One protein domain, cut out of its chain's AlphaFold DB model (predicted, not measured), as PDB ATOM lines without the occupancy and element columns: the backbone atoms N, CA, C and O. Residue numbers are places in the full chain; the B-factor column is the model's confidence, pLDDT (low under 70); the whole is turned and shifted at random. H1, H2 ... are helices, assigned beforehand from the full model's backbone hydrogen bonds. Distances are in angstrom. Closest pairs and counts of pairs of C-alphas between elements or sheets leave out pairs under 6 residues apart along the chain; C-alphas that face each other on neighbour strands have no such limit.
ATOM      1  N   THR A  12     181.915 139.503 123.007       89.50
ATOM      2  CA  THR A  12     182.811 140.429 122.307       89.50
ATOM      3  C   THR A  12     182.499 141.884 122.649       89.50
ATOM      4  O   THR A  12     183.424 142.639 122.936       89.50
ATOM      5  N   ASP A  13     181.222 142.275 122.664       91.94
ATOM      6  CA  ASP A  13     180.811 143.647 122.995       91.94
ATOM      7  C   ASP A  13     181.159 143.994 124.443       91.94
ATOM      8  O   ASP A  13     181.650 145.087 124.716       91.94
ATOM      9  N   VAL A  14     180.948 143.045 125.366       90.75
ATOM     10  CA  VAL A  14     181.332 143.191 126.778       90.75
ATOM     11  C   VAL A  14     182.835 143.424 126.890       90.75
ATOM     12  O   VAL A  14     183.259 144.374 127.541       90.75
ATOM     13  N   LEU A  15     183.649 142.606 126.216       89.75
ATOM     14  CA  LEU A  15     185.103 142.741 126.274       89.75
ATOM     15  C   LEU A  15     185.597 144.062 125.662       89.75
ATOM     16  O   LEU A  15     186.467 144.710 126.243       89.75
ATOM     17  N   ILE A  16     185.048 144.471 124.514       91.94
ATOM     18  CA  ILE A  16     185.407 145.735 123.855       91.94
ATOM     19  C   ILE A  16     185.059 146.919 124.758       91.94
ATOM     20  O   ILE A  16     185.931 147.742 125.026       91.94
ATOM     21  N   ALA A  17     183.835 146.968 125.287       91.50
ATOM     22  CA  ALA A  17     183.392 148.063 126.147       91.50
ATOM     23  C   ALA A  17     184.283 148.216 127.392       91.50
ATOM     24  O   ALA A  17     184.646 149.332 127.769       91.50
ATOM     25  N   SER A  18     184.693 147.104 128.008       91.69
ATOM     26  CA  SER A  18     185.593 147.122 129.165       91.69
ATOM     27  C   SER A  18     187.003 147.603 128.820       91.69
ATOM     28  O   SER A  18     187.610 148.332 129.606       91.69
ATOM     29  N   ILE A  19     187.529 147.244 127.644       92.88
ATOM     30  CA  ILE A  19     188.828 147.742 127.164       92.88
ATOM     31  C   ILE A  19     188.758 149.249 126.896       92.88
ATOM     32  O   ILE A  19     189.650 149.983 127.321       92.88
ATOM     33  N   GLU A  20     187.702 149.721 126.233       94.38
ATOM     34  CA  GLU A  20     187.498 151.145 125.943       94.38
ATOM     35  C   GLU A  20     187.371 151.977 127.228       94.38
ATOM     36  O   GLU A  20     187.949 153.063 127.338       94.38
ATOM     37  N   GLU A  21     186.663 151.461 128.235       91.94
ATOM     38  CA  GLU A  21     186.570 152.075 129.562       91.94
ATOM     39  C   GLU A  21     187.941 152.173 130.242       91.94
ATOM     40  O   GLU A  21     188.337 153.257 130.681       91.94
ATOM     41  N   ALA A  22     188.705 151.077 130.270       91.56
ATOM     42  CA  ALA A  22     190.047 151.059 130.844       91.56
ATOM     43  C   ALA A  22     190.988 152.054 130.134       91.56
ATOM     44  O   ALA A  22     191.697 152.824 130.786       91.56
ATOM     45  N   GLN A  23     190.954 152.098 128.799       91.50
ATOM     46  CA  GLN A  23     191.739 153.039 127.995       91.50
ATOM     47  C   GLN A  23     191.367 154.495 128.275       91.50
ATOM     48  O   GLN A  23     192.251 155.354 128.364       91.50
ATOM     49  N   ARG A  24     190.076 154.793 128.449       90.50
ATOM     50  CA  ARG A  24     189.626 156.140 128.804       90.50
ATOM     51  C   ARG A  24     190.145 156.546 130.177       90.50
ATOM     52  O   ARG A  24     190.685 157.640 130.299       90.50
ATOM     53  N   ILE A  25     190.040 155.683 131.184       88.50
ATOM     54  CA  ILE A  25     190.556 155.964 132.534       88.50
ATOM     55  C   ILE A  25     192.063 156.248 132.491       88.50
ATOM     56  O   ILE A  25     192.515 157.257 133.039       88.50
ATOM     57  N   LEU A  26     192.827 155.421 131.772       88.00
ATOM     58  CA  LEU A  26     194.265 155.619 131.565       88.00
ATOM     59  C   LEU A  26     194.574 156.944 130.858       88.00
ATOM     60  O   LEU A  26     195.484 157.660 131.268       88.00
ATOM     61  N   SER A  27     193.798 157.302 129.834       88.44
ATOM     62  CA  SER A  27     193.976 158.556 129.090       88.44
ATOM     63  C   SER A  27     193.734 159.776 129.977       88.44
ATOM     64  O   SER A  27     194.489 160.748 129.927       88.44
ATOM     65  N   ILE A  28     192.715 159.717 130.838       84.31
ATOM     66  CA  ILE A  28     192.439 160.792 131.790       84.31
ATOM     67  C   ILE A  28     193.590 160.894 132.810       84.31
ATOM     68  O   ILE A  28     194.036 162.004 133.097       84.31
ATOM     69  N   TYR A  29     194.125 159.775 133.311       82.38
ATOM     70  CA  TYR A  29     195.291 159.790 134.206       82.38
ATOM     71  C   TYR A  29     196.544 160.377 133.532       82.38
ATOM     72  O   TYR A  29     197.219 161.229 134.109       82.38
ATOM     73  N   ALA A  30     196.820 159.991 132.282       81.19
ATOM     74  CA  ALA A  30     197.965 160.478 131.512       81.19
ATOM     75  C   ALA A  30     197.911 161.991 131.225       81.19
ATOM     76  O   ALA A  30     198.955 162.624 131.088       81.19
ATOM     77  N   GLN A  38     197.670 156.768 142.465       83.38
ATOM     78  CA  GLN A  38     197.967 155.613 141.629       83.38
ATOM     79  C   GLN A  38     197.191 154.384 142.123       83.38
ATOM     80  O   GLN A  38     196.771 153.567 141.304       83.38
ATOM     81  N   ASP A  39     196.931 154.287 143.428       87.44
ATOM     82  CA  ASP A  39     196.157 153.190 144.003       87.44
ATOM     83  C   ASP A  39     194.681 153.281 143.600       87.44
ATOM     84  O   ASP A  39     194.047 152.262 143.324       87.44
ATOM     85  N   GLU A  40     194.126 154.491 143.502       85.94
ATOM     86  CA  GLU A  40     192.763 154.704 143.005       85.94
ATOM     87  C   GLU A  40     192.644 154.287 141.534       85.94
ATOM     88  O   GLU A  40     191.718 153.559 141.173       85.94
ATOM     89  N   LEU A  41     193.619 154.665 140.698       87.94
ATOM     90  CA  LEU A  41     193.683 154.228 139.302       87.94
ATOM     91  C   LEU A  41     193.704 152.698 139.195       87.94
ATOM     92  O   LEU A  41     192.936 152.125 138.419       87.94
ATOM     93  N   LEU A  42     194.582 152.042 139.958       88.94
ATOM     94  CA  LEU A  42     194.710 150.587 139.940       88.94
ATOM     95  C   LEU A  42     193.401 149.916 140.359       88.94
ATOM     96  O   LEU A  42     192.937 149.018 139.660       88.94
ATOM     97  N   ARG A  43     192.739 150.414 141.409       90.19
ATOM     98  CA  ARG A  43     191.431 149.902 141.850       90.19
ATOM     99  C   ARG A  43     190.344 150.063 140.790       90.19
ATOM    100  O   ARG A  43     189.529 149.160 140.622       90.19
ATOM    101  N   MET A  44     190.313 151.186 140.069       89.94
ATOM    102  CA  MET A  44     189.342 151.395 138.988       89.94
ATOM    103  C   MET A  44     189.560 150.407 137.836       89.94
ATOM    104  O   MET A  44     188.597 149.851 137.311       89.94
ATOM    105  N   LEU A  45     190.816 150.160 137.461       89.88
ATOM    106  CA  LEU A  45     191.153 149.191 136.418       89.88
ATOM    107  C   LEU A  45     190.835 147.757 136.853       89.88
ATOM    108  O   LEU A  45     190.239 147.007 136.082       89.88
ATOM    109  N   GLU A  46     191.173 147.386 138.088       90.62
ATOM    110  CA  GLU A  46     190.822 146.084 138.662       90.62
ATOM    111  C   GLU A  46     189.308 145.875 138.695       90.62
ATOM    112  O   GLU A  46     188.834 144.813 138.301       90.62
ATOM    113  N   PHE A  47     188.532 146.888 139.086       90.50
ATOM    114  CA  PHE A  47     187.072 146.801 139.111       90.50
ATOM    115  C   PHE A  47     186.486 146.427 137.741       90.50
ATOM    116  O   PHE A  47     185.600 145.579 137.661       90.50
ATOM    117  N   ILE A  48     187.009 147.018 136.665       89.38
ATOM    118  CA  ILE A  48     186.546 146.755 135.297       89.38
ATOM    119  C   ILE A  48     187.009 145.380 134.817       89.38
ATOM    120  O   ILE A  48     186.221 144.602 134.284       89.38
ATOM    121  N   LEU A  49     188.294 145.067 134.986       83.38
ATOM    122  CA  LEU A  49     188.891 143.860 134.413       83.38
ATOM    123  C   LEU A  49     188.521 142.588 135.187       83.38
ATOM    124  O   LEU A  49     188.470 141.505 134.603       83.38
ATOM    125  N   CYS A  50     188.245 142.709 136.485       89.38
ATOM    126  CA  CYS A  50     187.827 141.602 137.340       89.38
ATOM    127  C   CYS A  50     186.302 141.475 137.459       89.38
ATOM    128  O   CYS A  50     185.822 140.614 138.202       89.38
ATOM    129  N   GLU A  51     185.527 142.279 136.725       92.25
ATOM    130  CA  GLU A  51     184.076 142.151 136.712       92.25
ATOM    131  C   GLU A  51     183.671 140.737 136.230       92.25
ATOM    132  O   GLU A  51     184.173 140.254 135.205       92.25
ATOM    133  N   PRO A  52     182.743 140.035 136.913       91.81
ATOM    134  CA  PRO A  52     182.364 138.673 136.531       91.81
ATOM    135  C   PRO A  52     181.849 138.531 135.092       91.81
ATOM    136  O   PRO A  52     181.996 137.466 134.488       91.81
ATOM    137  N   ALA A  53     181.224 139.570 134.532       89.31
ATOM    138  CA  ALA A  53     180.788 139.577 133.138       89.31
ATOM    139  C   ALA A  53     181.982 139.559 132.172       89.31
ATOM    140  O   ALA A  53     182.022 138.717 131.276       89.31
ATOM    141  N   VAL A  54     182.984 140.402 132.420       89.69
ATOM    142  CA  VAL A  54     184.216 140.496 131.626       89.69
ATOM    143  C   VAL A  54     185.018 139.208 131.712       89.69
ATOM    144  O   VAL A  54     185.408 138.654 130.685       89.69
ATOM    145  N   ASN A  55     185.199 138.662 132.916       90.62
ATOM    146  CA  ASN A  55     185.923 137.404 133.079       90.62
ATOM    147  C   ASN A  55     185.219 136.258 132.330       90.62
ATOM    148  O   ASN A  55     185.863 135.520 131.587       90.62
ATOM    149  N   ARG A  56     183.887 136.141 132.439       90.75
ATOM    150  CA  ARG A  56     183.124 135.142 131.669       90.75
ATOM    151  C   ARG A  56     183.278 135.337 130.165       90.75
ATOM    152  O   ARG A  56     183.556 134.360 129.476       90.75
ATOM    153  N   ALA A  57     183.164 136.568 129.675       89.69
ATOM    154  CA  ALA A  57     183.348 136.881 128.263       89.69
ATOM    155  C   ALA A  57     184.739 136.451 127.766       89.69
ATOM    156  O   ALA A  57     184.853 135.755 126.755       89.69
ATOM    157  N   VAL A  58     185.799 136.764 128.521       90.38
ATOM    158  CA  VAL A  58     187.175 136.349 128.209       90.38
ATOM    159  C   VAL A  58     187.308 134.827 128.170       90.38
ATOM    160  O   VAL A  58     187.888 134.299 127.222       90.38
ATOM    161  N   GLN A  59     186.777 134.105 129.160       90.12
ATOM    162  CA  GLN A  59     186.852 132.639 129.182       90.12
ATOM    163  C   GLN A  59     186.090 132.013 128.008       90.12
ATOM    164  O   GLN A  59     186.614 131.114 127.348       90.12
ATOM    165  N   THR A  60     184.894 132.518 127.690       88.94
ATOM    166  CA  THR A  60     184.102 132.043 126.547       88.94
ATOM    167  C   THR A  60     184.835 132.276 125.228       88.94
ATOM    168  O   THR A  60     184.914 131.370 124.393       88.94
ATOM    169  N   LEU A  61     185.414 133.462 125.038       88.88
ATOM    170  CA  LEU A  61     186.167 133.797 123.831       88.88
ATOM    171  C   LEU A  61     187.449 132.965 123.710       88.88
ATOM    172  O   LEU A  61     187.718 132.430 122.634       88.88
ATOM    173  N   LYS A  62     188.194 132.766 124.807       87.94
ATOM    174  CA  LYS A  62     189.369 131.877 124.843       87.94
ATOM    175  C   LYS A  62     189.009 130.446 124.459       87.94
ATOM    176  O   LYS A  62     189.678 129.862 123.608       87.94
ATOM    177  N   ALA A  63     187.931 129.901 125.027       88.19
ATOM    178  CA  ALA A  63     187.461 128.553 124.721       88.19
ATOM    179  C   ALA A  63     187.069 128.404 123.241       88.19
ATOM    180  O   ALA A  63     187.476 127.441 122.589       88.19
ATOM    181  N   ARG A  64     186.342 129.382 122.681       87.56
ATOM    182  CA  ARG A  64     185.970 129.401 121.253       87.56
ATOM    183  C   ARG A  64     187.185 129.484 120.335       87.56
ATOM    184  O   ARG A  64     187.225 128.797 119.318       87.56
ATOM    185  N   ALA A  65     188.172 130.290 120.703       86.06
ATOM    186  CA  ALA A  65     189.403 130.467 119.943       86.06
ATOM    187  C   ALA A  65     190.452 129.364 120.199       86.06
ATOM    188  O   ALA A  65     191.512 129.390 119.581       86.06
ATOM    189  N   ARG A  66     190.174 128.396 121.091       85.12
ATOM    190  CA  ARG A  66     191.124 127.361 121.552       85.12
ATOM    191  C   ARG A  66     192.439 127.943 122.081       85.12
ATOM    192  O   ARG A  66     193.494 127.324 121.963       85.12
TER     193      ARG A  66
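This is residues 12 to 30 and 38 to 66 of the 70 residues of an uncharacterized protein of Bradyrhizobium icense (UniProt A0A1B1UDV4). Two helices, H1 and H2, lie side by side and run opposite ways, and a third, H3, turns off at an angle from the last end of H2 and packs on the first residues of H1, 12 to 18. H3 runs on past the end of H1 at residue 12, and the outline is a rod whose C-alphas span 35 by 16 by 15 A. The printed part has 48 residues with three named helices, in the order H1, H2, H3, and no named strand; the class is all helix. The whole is only just loose, close to compact, with a radius of gyration of the C-alphas of 11.9 A.

H1, residues 12 to 30, is the longest helix, with 19 residues. It touches H2, residues 38 to 49, and the closest C-alphas are those of Ala 22 and Leu 45, 6.0 A apart. H1 and H2 run opposite ways at a shallow tilt of 9 degrees, with their centres 11.5 A apart. H1 also touches H3, residues 52 to 65, with residues 12 to 18 of H1 alone; the closest C-alphas are those of Leu 15 and Val 54, 5.9 A apart. H1 and H3 stand at a steep tilt of 59 degrees and run opposite ways, with their centres 17.0 A apart. H2 and H3 are close but not clearly touching, with the C-alphas of Leu 49 and Asn 55 the closest at 7.2 A. Their lines stand at a steep tilt of 57 degrees and run the same way. In H1, H2 and H3 every O i to N i+4 pair is within hydrogen-bond range.

H1 begins at C-alpha 12, (182.811, 140.429, 122.307), and ends at C-alpha 30, (197.965, 160.478, 131.512), a length of 26.8 A from first to last C-alpha. H2 begins at C-alpha 38, (197.967, 155.613, 141.629), and measures 16.5 A to C-alpha 49. H3 measures 19.8 A from C-alpha 52 to C-alpha 65, which is at (189.403, 130.467, 119.943).

The two C-alphas farthest apart are those of Gln 38 and Arg 66, 35.3 A, while the first and last printed C-alphas, those of Thr 12 and Arg 66, are 15.5 A apart. Residues 31 to 37 are cut out and not printed, and C-alphas 30 and 38 are 11.2 A apart across the cut, on the link from H1 to H2. The link from H2 to H3 is tight, with 2 residues between them. The mean pLDDT of the printed part is 89.1, and no printed residue is under 70.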